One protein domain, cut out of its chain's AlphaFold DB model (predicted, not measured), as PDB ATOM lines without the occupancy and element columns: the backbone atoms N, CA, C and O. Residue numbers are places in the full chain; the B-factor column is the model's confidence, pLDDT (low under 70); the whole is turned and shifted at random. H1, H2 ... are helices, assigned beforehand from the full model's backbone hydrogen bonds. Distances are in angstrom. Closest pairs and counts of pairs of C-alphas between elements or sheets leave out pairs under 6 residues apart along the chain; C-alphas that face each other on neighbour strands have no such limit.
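This is residues 2 to 75 of the 120 residues of an uncharacterized protein of Holophagae bacterium (UniProt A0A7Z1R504). What does the model look like? A long helix, H3, makes a bar with a small helical group at either end: H1 and H2 pack together at its first end, and H4 with the short H5 caps its last end. The middle of the bar, residues 35 to 43, stands free, and the two groups have no contact with each other. What is it made of? The printed part has 74 residues with five named helices, H1, H2, H3, H4 and H5 in that order, and no named strand, in the class all helix. How far does it reach? It is extended, with a radius of gyration of the C-alphas of 17.4 A, and flat, spanning 48 by 29 by 16 A.

How does the first group meet the long helix? H1, residues 2 to 8, touches H2, residues 13 to 22, at a steep tilt of 65 degrees, opposite ways, the closest C-alphas being those of Ala 6 and Arg 13, 5.7 A apart. H2 and H3, residues 24 to 50, touch only at the corner by their link, through residues 26 to 30 of H3 alone; the closest C-alphas are those of Arg 20 and Ala 27, 4.7 A apart, and the tilt is steep at 53 degrees, opposite ways. What follows at the other end? H3 touches H4, residues 59 to 69, with its residues 45 to 50 alone, at 71 degrees, only just about perpendicular; the closest C-alphas are those of Ala 49 and Ser 62, 4.3 A apart. H4 touches H5, residues 71 to 74, the closest C-alphas being those of Lys 67 and Tyr 74, 4.9 A apart. Which helices stay apart? Among them are H1 and H3, H2 and H4, and H3 and H5. What do the backbones show? In H1, H2, H3 and H4 every O i to N i+4 pair is within hydrogen-bond range. H5 is too short for such a pair, and its one O i to N i+3 pair is not within range.

Where does the first helix begin? C-alpha 2, in H1, is at (219.612, 172.998, 108.949). How long are the longer helices? H3 runs 39.2 A from C-alpha 24 at (219.310, 160.217, 97.574) to C-alpha 50 at (239.491, 171.629, 129.193). H2 measures 14.6 A and H4 15.1 A from first to last C-alpha. Where does H5 end? Its C-alpha 74 is at (232.879, 159.452, 137.232).

Which C-alphas are farthest apart? Those of Gln 10 and Glu 72, at 48.3 A. What stands free besides the stretch of H3? Residues 68 to 73 do, of which 71 to 73 belong to H5. Is the printed part unbroken, and how are the helices linked? It has no cut; the links H1 to H2, H2 to H3 and H4 to H5 are tight, and H3 to H4, with 8 residues between them, is short. How confident is the model? The mean pLDDT of the printed part is 94.6, and no printed residue is under 70.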
ATOM      1  N   ILE A   2     220.409 172.835 110.191       86.31
ATOM      2  CA  ILE A   2     219.612 172.998 108.949       86.31
ATOM      3  C   ILE A   2     218.875 174.344 108.844       86.31
ATOM      4  O   ILE A   2     218.829 174.921 107.769       86.31
ATOM      5  N   ARG A   3     218.311 174.876 109.942       87.06
ATOM      6  CA  ARG A   3     217.590 176.166 109.902       87.06
ATOM      7  C   ARG A   3     218.492 177.330 109.466       87.06
ATOM      8  O   ARG A   3     218.100 178.075 108.585       87.06
ATOM      9  N   TYR A   4     219.676 177.446 110.066       89.62
ATOM     10  CA  TYR A   4     220.635 178.506 109.745       89.62
ATOM     11  C   TYR A   4     221.196 178.342 108.327       89.62
ATOM     12  O   TYR A   4     221.237 179.297 107.565       89.62
ATOM     13  N   ALA A   5     221.552 177.113 107.936       90.81
ATOM     14  CA  ALA A   5     222.023 176.838 106.579       90.81
ATOM     15  C   ALA A   5     220.956 177.161 105.517       90.81
ATOM     16  O   ALA A   5     221.273 177.769 104.502       90.81
ATOM     17  N   ALA A   6     219.689 176.812 105.769       93.44
ATOM     18  CA  ALA A   6     218.573 177.122 104.879       93.44
ATOM     19  C   ALA A   6     218.334 178.637 104.755       93.44
ATOM     20  O   ALA A   6     218.101 179.129 103.657       93.44
ATOM     21  N   GLU A   7     218.451 179.376 105.861       94.88
ATOM     22  CA  GLU A   7     218.354 180.839 105.877       94.88
ATOM     23  C   GLU A   7     219.452 181.494 105.028       94.88
ATOM     24  O   GLU A   7     219.146 182.310 104.161       94.88
ATOM     25  N   VAL A   8     220.712 181.079 105.207       95.75
ATOM     26  CA  VAL A   8     221.850 181.570 104.409       95.75
ATOM     27  C   VAL A   8     221.698 181.207 102.930       95.75
ATOM     28  O   VAL A   8     221.971 182.030 102.062       95.75
ATOM     29  N   ALA A   9     221.219 179.997 102.637       94.50
ATOM     30  CA  ALA A   9     220.944 179.536 101.277       94.50
ATOM     31  C   ALA A   9     219.644 180.116 100.682       94.50
ATOM     32  O   ALA A   9     219.283 179.768  99.561       94.50
ATOM     33  N   GLN A  10     218.932 180.975 101.421       97.00
ATOM     34  CA  GLN A  10     217.663 181.596 101.025       97.00
ATOM     35  C   GLN A  10     216.582 180.596 100.588       97.00
ATOM     36  O   GLN A  10     215.739 180.886  99.739       97.00
ATOM     37  N   VAL A  11     216.569 179.416 101.206       96.62
ATOM     38  CA  VAL A  11     215.546 178.392 100.997       96.62
ATOM     39  C   VAL A  11     214.762 178.149 102.275       96.62
ATOM     40  O   VAL A  11     215.245 178.308 103.396       96.62
ATOM     41  N   SER A  12     213.512 177.715 102.128       95.75
ATOM     42  CA  SER A  12     212.748 177.300 103.296       95.75
ATOM     43  C   SER A  12     213.331 176.006 103.874       95.75
ATOM     44  O   SER A  12     213.806 175.131 103.147       95.75
ATOM     45  N   ARG A  13     213.211 175.812 105.193       94.56
ATOM     46  CA  ARG A  13     213.537 174.516 105.814       94.56
ATOM     47  C   ARG A  13     212.767 173.366 105.153       94.56
ATOM     48  O   ARG A  13     213.300 172.269 105.026       94.56
ATOM     49  N   GLN A  14     211.519 173.611 104.751       95.19
ATOM     50  CA  GLN A  14     210.690 172.601 104.099       95.19
ATOM     51  C   GLN A  14     211.268 172.181 102.743       95.19
ATOM     52  O   GLN A  14     211.243 170.999 102.421       95.19
ATOM     53  N   THR A  15     211.846 173.123 101.994       95.94
ATOM     54  CA  THR A  15     212.539 172.864 100.727       95.94
ATOM     55  C   THR A  15     213.678 171.867 100.932       95.94
ATOM     56  O   THR A  15     213.701 170.839 100.263       95.94
ATOM     57  N   VAL A  16     214.546 172.091 101.926       95.19
ATOM     58  CA  VAL A  16     215.644 171.161 102.264       95.19
ATOM     59  C   VAL A  16     215.115 169.762 102.593       95.19
ATOM     60  O   VAL A  16     215.603 168.766 102.067       95.19
ATOM     61  N   LEU A  17     214.062 169.671 103.412       94.81
ATOM     62  CA  LEU A  17     213.461 168.383 103.777       94.81
ATOM     63  C   LEU A  17     212.828 167.657 102.582       94.81
ATOM     64  O   LEU A  17     212.836 166.428 102.552       94.81
ATOM     65  N   ASN A  18     212.270 168.395 101.621       96.75
ATOM     66  CA  ASN A  18     211.724 167.822 100.394       96.75
ATOM     67  C   ASN A  18     212.847 167.268  99.508       96.75
ATOM     68  O   ASN A  18     212.734 166.131  99.058       96.75
ATOM     69  N   HIS A  19     213.943 168.016  99.330       96.19
ATOM     70  CA  HIS A  19     215.116 167.544  98.587       96.19
ATOM     71  C   HIS A  19     215.705 166.281  99.206       96.19
ATOM     72  O   HIS A  19     215.870 165.289  98.511       96.19
ATOM     73  N   ARG A  20     215.868 166.245 100.531       96.19
ATOM     74  CA  ARG A  20     216.358 165.054 101.237       96.19
ATOM     75  C   ARG A  20     215.507 163.797 101.034       96.19
ATOM     76  O   ARG A  20     216.010 162.690 101.175       96.19
ATOM     77  N   ARG A  21     214.205 163.941 100.767       97.06
ATOM     78  CA  ARG A  21     213.313 162.800 100.489       97.06
ATOM     79  C   ARG A  21     213.331 162.379  99.024       97.06
ATOM     80  O   ARG A  21     213.127 161.204  98.747       97.06
ATOM     81  N   ALA A  22     213.481 163.338  98.116       97.94
ATOM     82  CA  ALA A  22     213.367 163.120  96.678       97.94
ATOM     83  C   ALA A  22     214.704 162.758  96.013       97.94
ATOM     84  O   ALA A  22     214.698 162.113  94.969       97.94
ATOM     85  N   ASP A  23     215.824 163.165  96.611       97.88
ATOM     86  CA  ASP A  23     217.165 163.042  96.049       97.88
ATOM     87  C   ASP A  23     218.097 162.296  97.030       97.88
ATOM     88  O   ASP A  23     218.525 162.859  98.047       97.88
ATOM     89  N   PRO A  24     218.401 161.012  96.754       97.56
ATOM     90  CA  PRO A  24     219.310 160.217  97.574       97.56
ATOM     91  C   PRO A  24     220.749 160.748  97.611       97.56
ATOM     92  O   PRO A  24     221.423 160.578  98.628       97.56
ATOM     93  N   GLU A  25     221.226 161.385  96.538       97.88
ATOM     94  CA  GLU A  25     222.577 161.954  96.483       97.88
ATOM     95  C   GLU A  25     222.666 163.167  97.410       97.88
ATOM     96  O   GLU A  25     223.564 163.250  98.252       97.88
ATOM     97  N   PHE A  26     221.665 164.050  97.345       96.50
ATOM     98  CA  PHE A  26     221.536 165.161  98.282       96.50
ATOM     99  C   PHE A  26     221.471 164.677  99.737       96.50
ATOM    100  O   PHE A  26     222.126 165.246 100.607       96.50
ATOM    101  N   ALA A  27     220.712 163.612 100.016       96.88
ATOM    102  CA  ALA A  27     220.606 163.062 101.364       96.88
ATOM    103  C   ALA A  27     221.948 162.532 101.894       96.88
ATOM    104  O   ALA A  27     222.274 162.756 103.061       96.88
ATOM    105  N   ALA A  28     222.736 161.868 101.045       97.56
ATOM    106  CA  ALA A  28     224.073 161.402 101.401       97.56
ATOM    107  C   ALA A  28     225.037 162.576 101.650       97.56
ATOM    108  O   ALA A  28     225.764 162.576 102.643       97.56
ATOM    109  N   ALA A  29     225.005 163.604 100.799       96.50
ATOM    110  CA  ALA A  29     225.827 164.801 100.964       96.50
ATOM    111  C   ALA A  29     225.463 165.595 102.235       96.50
ATOM    112  O   ALA A  29     226.350 166.044 102.962       96.50
ATOM    113  N   GLU A  30     224.169 165.738 102.544       95.00
ATOM    114  CA  GLU A  30     223.697 166.369 103.785       95.00
ATOM    115  C   GLU A  30     224.176 165.595 105.019       95.00
ATOM    116  O   GLU A  30     224.560 166.202 106.021       95.00
ATOM    117  N   GLU A  31     224.163 164.262 104.960       95.50
ATOM    118  CA  GLU A  31     224.626 163.420 106.058       95.50
ATOM    119  C   GLU A  31     226.125 163.582 106.317       95.50
ATOM    120  O   GLU A  31     226.521 163.760 107.468       95.50
ATOM    121  N   LEU A  32     226.944 163.594 105.265       96.06
ATOM    122  CA  LEU A  32     228.380 163.858 105.381       96.06
ATOM    123  C   LEU A  32     228.640 165.245 105.985       96.06
ATOM    124  O   LEU A  32     229.338 165.366 106.987       96.06
ATOM    125  N   ALA A  33     227.972 166.284 105.478       94.50
ATOM    126  CA  ALA A  33     228.099 167.635 106.026       94.50
ATOM    127  C   ALA A  33     227.653 167.724 107.500       94.50
ATOM    128  O   ALA A  33     228.165 168.534 108.282       94.50
ATOM    129  N   ARG A  34     226.680 166.901 107.909       93.38
ATOM    130  CA  ARG A  34     226.259 166.796 109.309       93.38
ATOM    131  C   ARG A  34     227.353 166.173 110.171       93.38
ATOM    132  O   ARG A  34     227.555 166.672 111.276       93.38
ATOM    133  N   GLN A  35     228.027 165.133 109.688       95.56
ATOM    134  CA  GLN A  35     229.139 164.483 110.385       95.56
ATOM    135  C   GLN A  35     230.309 165.455 110.578       95.56
ATOM    136  O   GLN A  35     230.713 165.670 111.719       95.56
ATOM    137  N   ASP A  36     230.717 166.180 109.535       95.38
ATOM    138  CA  ASP A  36     231.746 167.232 109.633       95.38
ATOM    139  C   ASP A  36     231.384 168.298 110.686       95.38
ATOM    140  O   ASP A  36     232.212 168.801 111.454       95.38
ATOM    141  N   GLY A  37     230.100 168.662 110.746       93.44
ATOM    142  CA  GLY A  37     229.592 169.589 111.748       93.44
ATOM    143  C   GLY A  37     229.654 169.051 113.179       93.44
ATOM    144  O   GLY A  37     229.858 169.835 114.109       93.44
ATOM    145  N   VAL A  38     229.490 167.738 113.364       95.12
ATOM    146  CA  VAL A  38     229.658 167.069 114.660       95.12
ATOM    147  C   VAL A  38     231.128 167.070 115.067       95.12
ATOM    148  O   VAL A  38     231.415 167.490 116.182       95.12
ATOM    149  N   GLU A  39     232.061 166.745 114.174       95.31
ATOM    150  CA  GLU A  39     233.503 166.791 114.477       95.31
ATOM    151  C   GLU A  39     233.949 168.189 114.936       95.31
ATOM    152  O   GLU A  39     234.720 168.366 115.887       95.31
ATOM    153  N   ARG A  40     233.418 169.236 114.294       94.12
ATOM    154  CA  ARG A  40     233.678 170.616 114.715       94.12
ATOM    155  C   ARG A  40     233.101 170.917 116.099       94.12
ATOM    156  O   ARG A  40     233.718 171.667 116.858       94.12
ATOM    157  N   LEU A  41     231.935 170.360 116.420       93.69
ATOM    158  CA  LEU A  41     231.322 170.495 117.738       93.69
ATOM    159  C   LEU A  41     232.131 169.752 118.806       93.69
ATOM    160  O   LEU A  41     232.331 170.306 119.879       93.69
ATOM    161  N   GLU A  42     232.642 168.557 118.514       94.56
ATOM    162  CA  GLU A  42     233.499 167.790 119.426       94.56
ATOM    163  C   GLU A  42     234.744 168.584 119.821       94.56
ATOM    164  O   GLU A  42     235.055 168.705 121.007       94.56
ATOM    165  N   ARG A  43     235.404 169.221 118.847       93.31
ATOM    166  CA  ARG A  43     236.542 170.108 119.123       93.31
ATOM    167  C   ARG A  43     236.161 171.256 120.056       93.31
ATOM    168  O   ARG A  43     236.904 171.558 120.985       93.31
ATOM    169  N   ASP A  44     235.018 171.901 119.826       93.31
ATOM    170  CA  ASP A  44     234.560 173.004 120.678       93.31
ATOM    171  C   ASP A  44     234.170 172.527 122.085       93.31
ATOM    172  O   ASP A  44     234.469 173.205 123.068       93.31
ATOM    173  N   VAL A  45     233.563 171.343 122.195       94.25
ATOM    174  CA  VAL A  45     233.252 170.699 123.476       94.25
ATOM    175  C   VAL A  45     234.531 170.431 124.258       94.25
ATOM    176  O   VAL A  45     234.609 170.842 125.414       94.25
ATOM    177  N   MET A  46     235.546 169.819 123.639       93.56
ATOM    178  CA  MET A  46     236.830 169.545 124.291       93.56
ATOM    179  C   MET A  46     237.524 170.831 124.727       93.56
ATOM    180  O   MET A  46     237.920 170.957 125.884       93.56
ATOM    181  N   ARG A  47     237.579 171.830 123.841       94.31
ATOM    182  CA  ARG A  47     238.166 173.138 124.138       94.31
ATOM    183  C   ARG A  47     237.517 173.787 125.370       94.31
ATOM    184  O   ARG A  47     238.209 174.217 126.288       94.31
ATOM    185  N   ARG A  48     236.179 173.800 125.439       95.50
ATOM    186  CA  ARG A  48     235.428 174.362 126.581       95.50
ATOM    187  C   ARG A  48     235.519 173.519 127.849       95.50
ATOM    188  O   ARG A  48     235.509 174.086 128.938       95.50
ATOM    189  N   ALA A  49     235.565 172.197 127.719       95.62
ATOM    190  CA  ALA A  49     235.672 171.275 128.846       95.62
ATOM    191  C   ALA A  49     237.057 171.333 129.507       95.62
ATOM    192  O   ALA A  49     237.159 171.207 130.726       95.62
ATOM    193  N   CYS A  50     238.113 171.528 128.715       92.00
ATOM    194  CA  CYS A  50     239.491 171.629 129.193       92.00
ATOM    195  C   CYS A  50     239.905 173.064 129.563       92.00
ATOM    196  O   CYS A  50     240.932 173.244 130.209       92.00
ATOM    197  N   GLY A  51     239.115 174.072 129.174       89.06
ATOM    198  CA  GLY A  51     239.408 175.485 129.434       89.06
ATOM    199  C   GLY A  51     240.548 176.060 128.592       89.06
ATOM    200  O   GLY A  51     241.142 177.064 128.972       89.06
ATOM    201  N   GLU A  52     240.854 175.439 127.454       86.31
ATOM    202  CA  GLU A  52     241.920 175.866 126.547       86.31
ATOM    203  C   GLU A  52     241.438 177.038 125.680       86.31
ATOM    204  O   GLU A  52     240.482 176.897 124.921       86.31
ATOM    205  N   ASP A  53     242.061 178.214 125.800       81.12
ATOM    206  CA  ASP A  53     241.717 179.416 125.023       81.12
ATOM    207  C   ASP A  53     240.225 179.820 125.081       81.12
ATOM    208  O   ASP A  53     239.655 180.329 124.108       81.12
ATOM    209  N   VAL A  54     239.563 179.597 126.226       90.06
ATOM    210  CA  VAL A  54     238.165 180.002 126.454       90.06
ATOM    211  C   VAL A  54     238.044 180.850 127.716       90.06
ATOM    212  O   VAL A  54     238.435 180.427 128.796       90.06
ATOM    213  N   GLU A  55     237.418 182.025 127.598       90.25
ATOM    214  CA  GLU A  55     237.157 182.934 128.729       90.25
ATOM    215  C   GLU A  55     236.282 182.287 129.817       90.25
ATOM    216  O   GLU A  55     236.423 182.573 131.004       90.25
ATOM    217  N   ARG A  56     235.356 181.411 129.408       90.12
ATOM    218  CA  ARG A  56     234.428 180.709 130.300       90.12
ATOM    219  C   ARG A  56     234.452 179.207 130.017       90.12
ATOM    220  O   ARG A  56     233.698 178.755 129.146       90.12
ATOM    221  N   PRO A  57     235.302 178.437 130.717       93.50
ATOM    222  CA  PRO A  57     235.226 176.982 130.689       93.50
ATOM    223  C   PRO A  57     233.862 176.494 131.191       93.50
ATOM    224  O   PRO A  57     233.128 177.218 131.869       93.50
ATOM    225  N   SER A  58     233.498 175.266 130.824       95.88
ATOM    226  CA  SER A  58     232.212 174.677 131.194       95.88
ATOM    227  C   SER A  58     232.395 173.416 132.025       95.88
ATOM    228  O   SER A  58     232.586 172.337 131.470       95.88
ATOM    229  N   ASP A  59     232.212 173.544 133.339       95.69
ATOM    230  CA  ASP A  59     232.270 172.422 134.286       95.69
ATOM    231  C   ASP A  59     231.289 171.298 133.919       95.69
ATOM    232  O   ASP A  59     231.581 170.113 134.084       95.69
ATOM    233  N   LEU A  60     230.126 171.666 133.366       96.50
ATOM    234  CA  LEU A  60     229.141 170.706 132.873       96.50
ATOM    235  C   LEU A  60     229.699 169.866 131.713       96.50
ATOM    236  O   LEU A  60     229.501 168.655 131.679       96.50
ATOM    237  N   LEU A  61     230.405 170.483 130.763       96.31
ATOM    238  CA  LEU A  61     231.055 169.726 129.693       96.31
ATOM    239  C   LEU A  61     232.217 168.895 130.243       96.31
ATOM    240  O   LEU A  61     232.375 167.746 129.835       96.31
ATOM    241  N   SER A  62     232.970 169.416 131.213       96.19
ATOM    242  CA  SER A  62     234.056 168.682 131.868       96.19
ATOM    243  C   SER A  62     233.560 167.394 132.524       96.19
ATOM    244  O   SER A  62     234.161 166.344 132.308       96.19
ATOM    245  N   ILE A  63     232.439 167.419 133.259       97.00
ATOM    246  CA  ILE A  63     231.900 166.193 133.872       97.00
ATOM    247  C   ILE A  63     231.445 165.173 132.820       97.00
ATOM    248  O   ILE A  63     231.661 163.977 133.013       97.00
ATOM    249  N   PHE A  64     230.880 165.607 131.688       97.06
ATOM    250  CA  PHE A  64     230.525 164.689 130.599       97.06
ATOM    251  C   PHE A  64     231.759 164.056 129.949       97.06
ATOM    252  O   PHE A  64     231.775 162.846 129.726       97.06
ATOM    253  N   VAL A  65     232.809 164.843 129.707       95.62
ATOM    254  CA  VAL A  65     234.083 164.334 129.179       95.62
ATOM    255  C   VAL A  65     234.722 163.347 130.159       95.62
ATOM    256  O   VAL A  65     235.142 162.264 129.758       95.62
ATOM    257  N   LEU A  66     234.737 163.657 131.458       96.81
ATOM    258  CA  LEU A  66     235.279 162.765 132.487       96.81
ATOM    259  C   LEU A  66     234.491 161.456 132.606       96.81
ATOM    260  O   LEU A  66     235.095 160.393 132.721       96.81
ATOM    261  N   LYS A  67     233.159 161.509 132.515       97.44
ATOM    262  CA  LYS A  67     232.298 160.318 132.460       97.44
ATOM    263  C   LYS A  67     232.594 159.433 131.255       97.44
ATOM    264  O   LYS A  67     232.569 158.215 131.389       97.44
ATOM    265  N   ALA A  68     232.862 160.036 130.099       95.50
ATOM    266  CA  ALA A  68     233.174 159.305 128.877       95.50
ATOM    267  C   ALA A  68     234.570 158.661 128.922       95.50
ATOM    268  O   ALA A  68     234.724 157.512 128.519       95.50
ATOM    269  N   LEU A  69     235.579 159.384 129.421       96.19
ATOM    270  CA  LEU A  69     236.978 158.937 129.404       96.19
ATOM    271  C   LEU A  69     237.377 158.081 130.613       96.19
ATOM    272  O   LEU A  69     238.297 157.276 130.501       96.19
ATOM    273  N   LYS A  70     236.732 158.285 131.766       96.56
ATOM    274  CA  LYS A  70     237.013 157.600 133.039       96.56
ATOM    275  C   LYS A  70     235.714 157.174 133.746       96.56
ATOM    276  O   LYS A  70     235.438 157.612 134.872       96.56
ATOM    277  N   PRO A  71     234.860 156.360 133.099       97.31
ATOM    278  CA  PRO A  71     233.579 155.945 133.668       97.31
ATOM    279  C   PRO A  71     233.734 155.201 135.001       97.31
ATOM    280  O   PRO A  71     232.862 155.292 135.857       97.31
ATOM    281  N   GLU A  72     234.843 154.503 135.227       96.56
ATOM    282  CA  GLU A  72     235.143 153.816 136.483       96.56
ATOM    283  C   GLU A  72     235.216 154.757 137.696       96.56
ATOM    284  O   GLU A  72     234.942 154.321 138.814       96.56
ATOM    285  N   LEU A  73     235.519 156.041 137.475       96.31
ATOM    286  CA  LEU A  73     235.592 157.062 138.523       96.31
ATOM    287  C   LEU A  73     234.386 158.006 138.531       96.31
ATOM    288  O   LEU A  73     233.962 158.434 139.601       96.31
ATOM    289  N   TYR A  74     233.846 158.353 137.358       96.88
ATOM    290  CA  TYR A  74     232.879 159.452 137.232       96.88
ATOM    291  C   TYR A  74     231.476 159.025 136.791       96.88
ATOM    292  O   TYR A  74     230.602 159.889 136.693       96.88
ATOM    293  N   ARG A  75     231.226 157.735 136.512       95.50
ATOM    294  CA  ARG A  75     229.884 157.265 136.120       95.50
ATOM    295  C   ARG A  75     228.834 157.604 137.171       95.50
ATOM    296  O   ARG A  75     229.100 157.619 138.373       95.50
TER     297      ARG A  75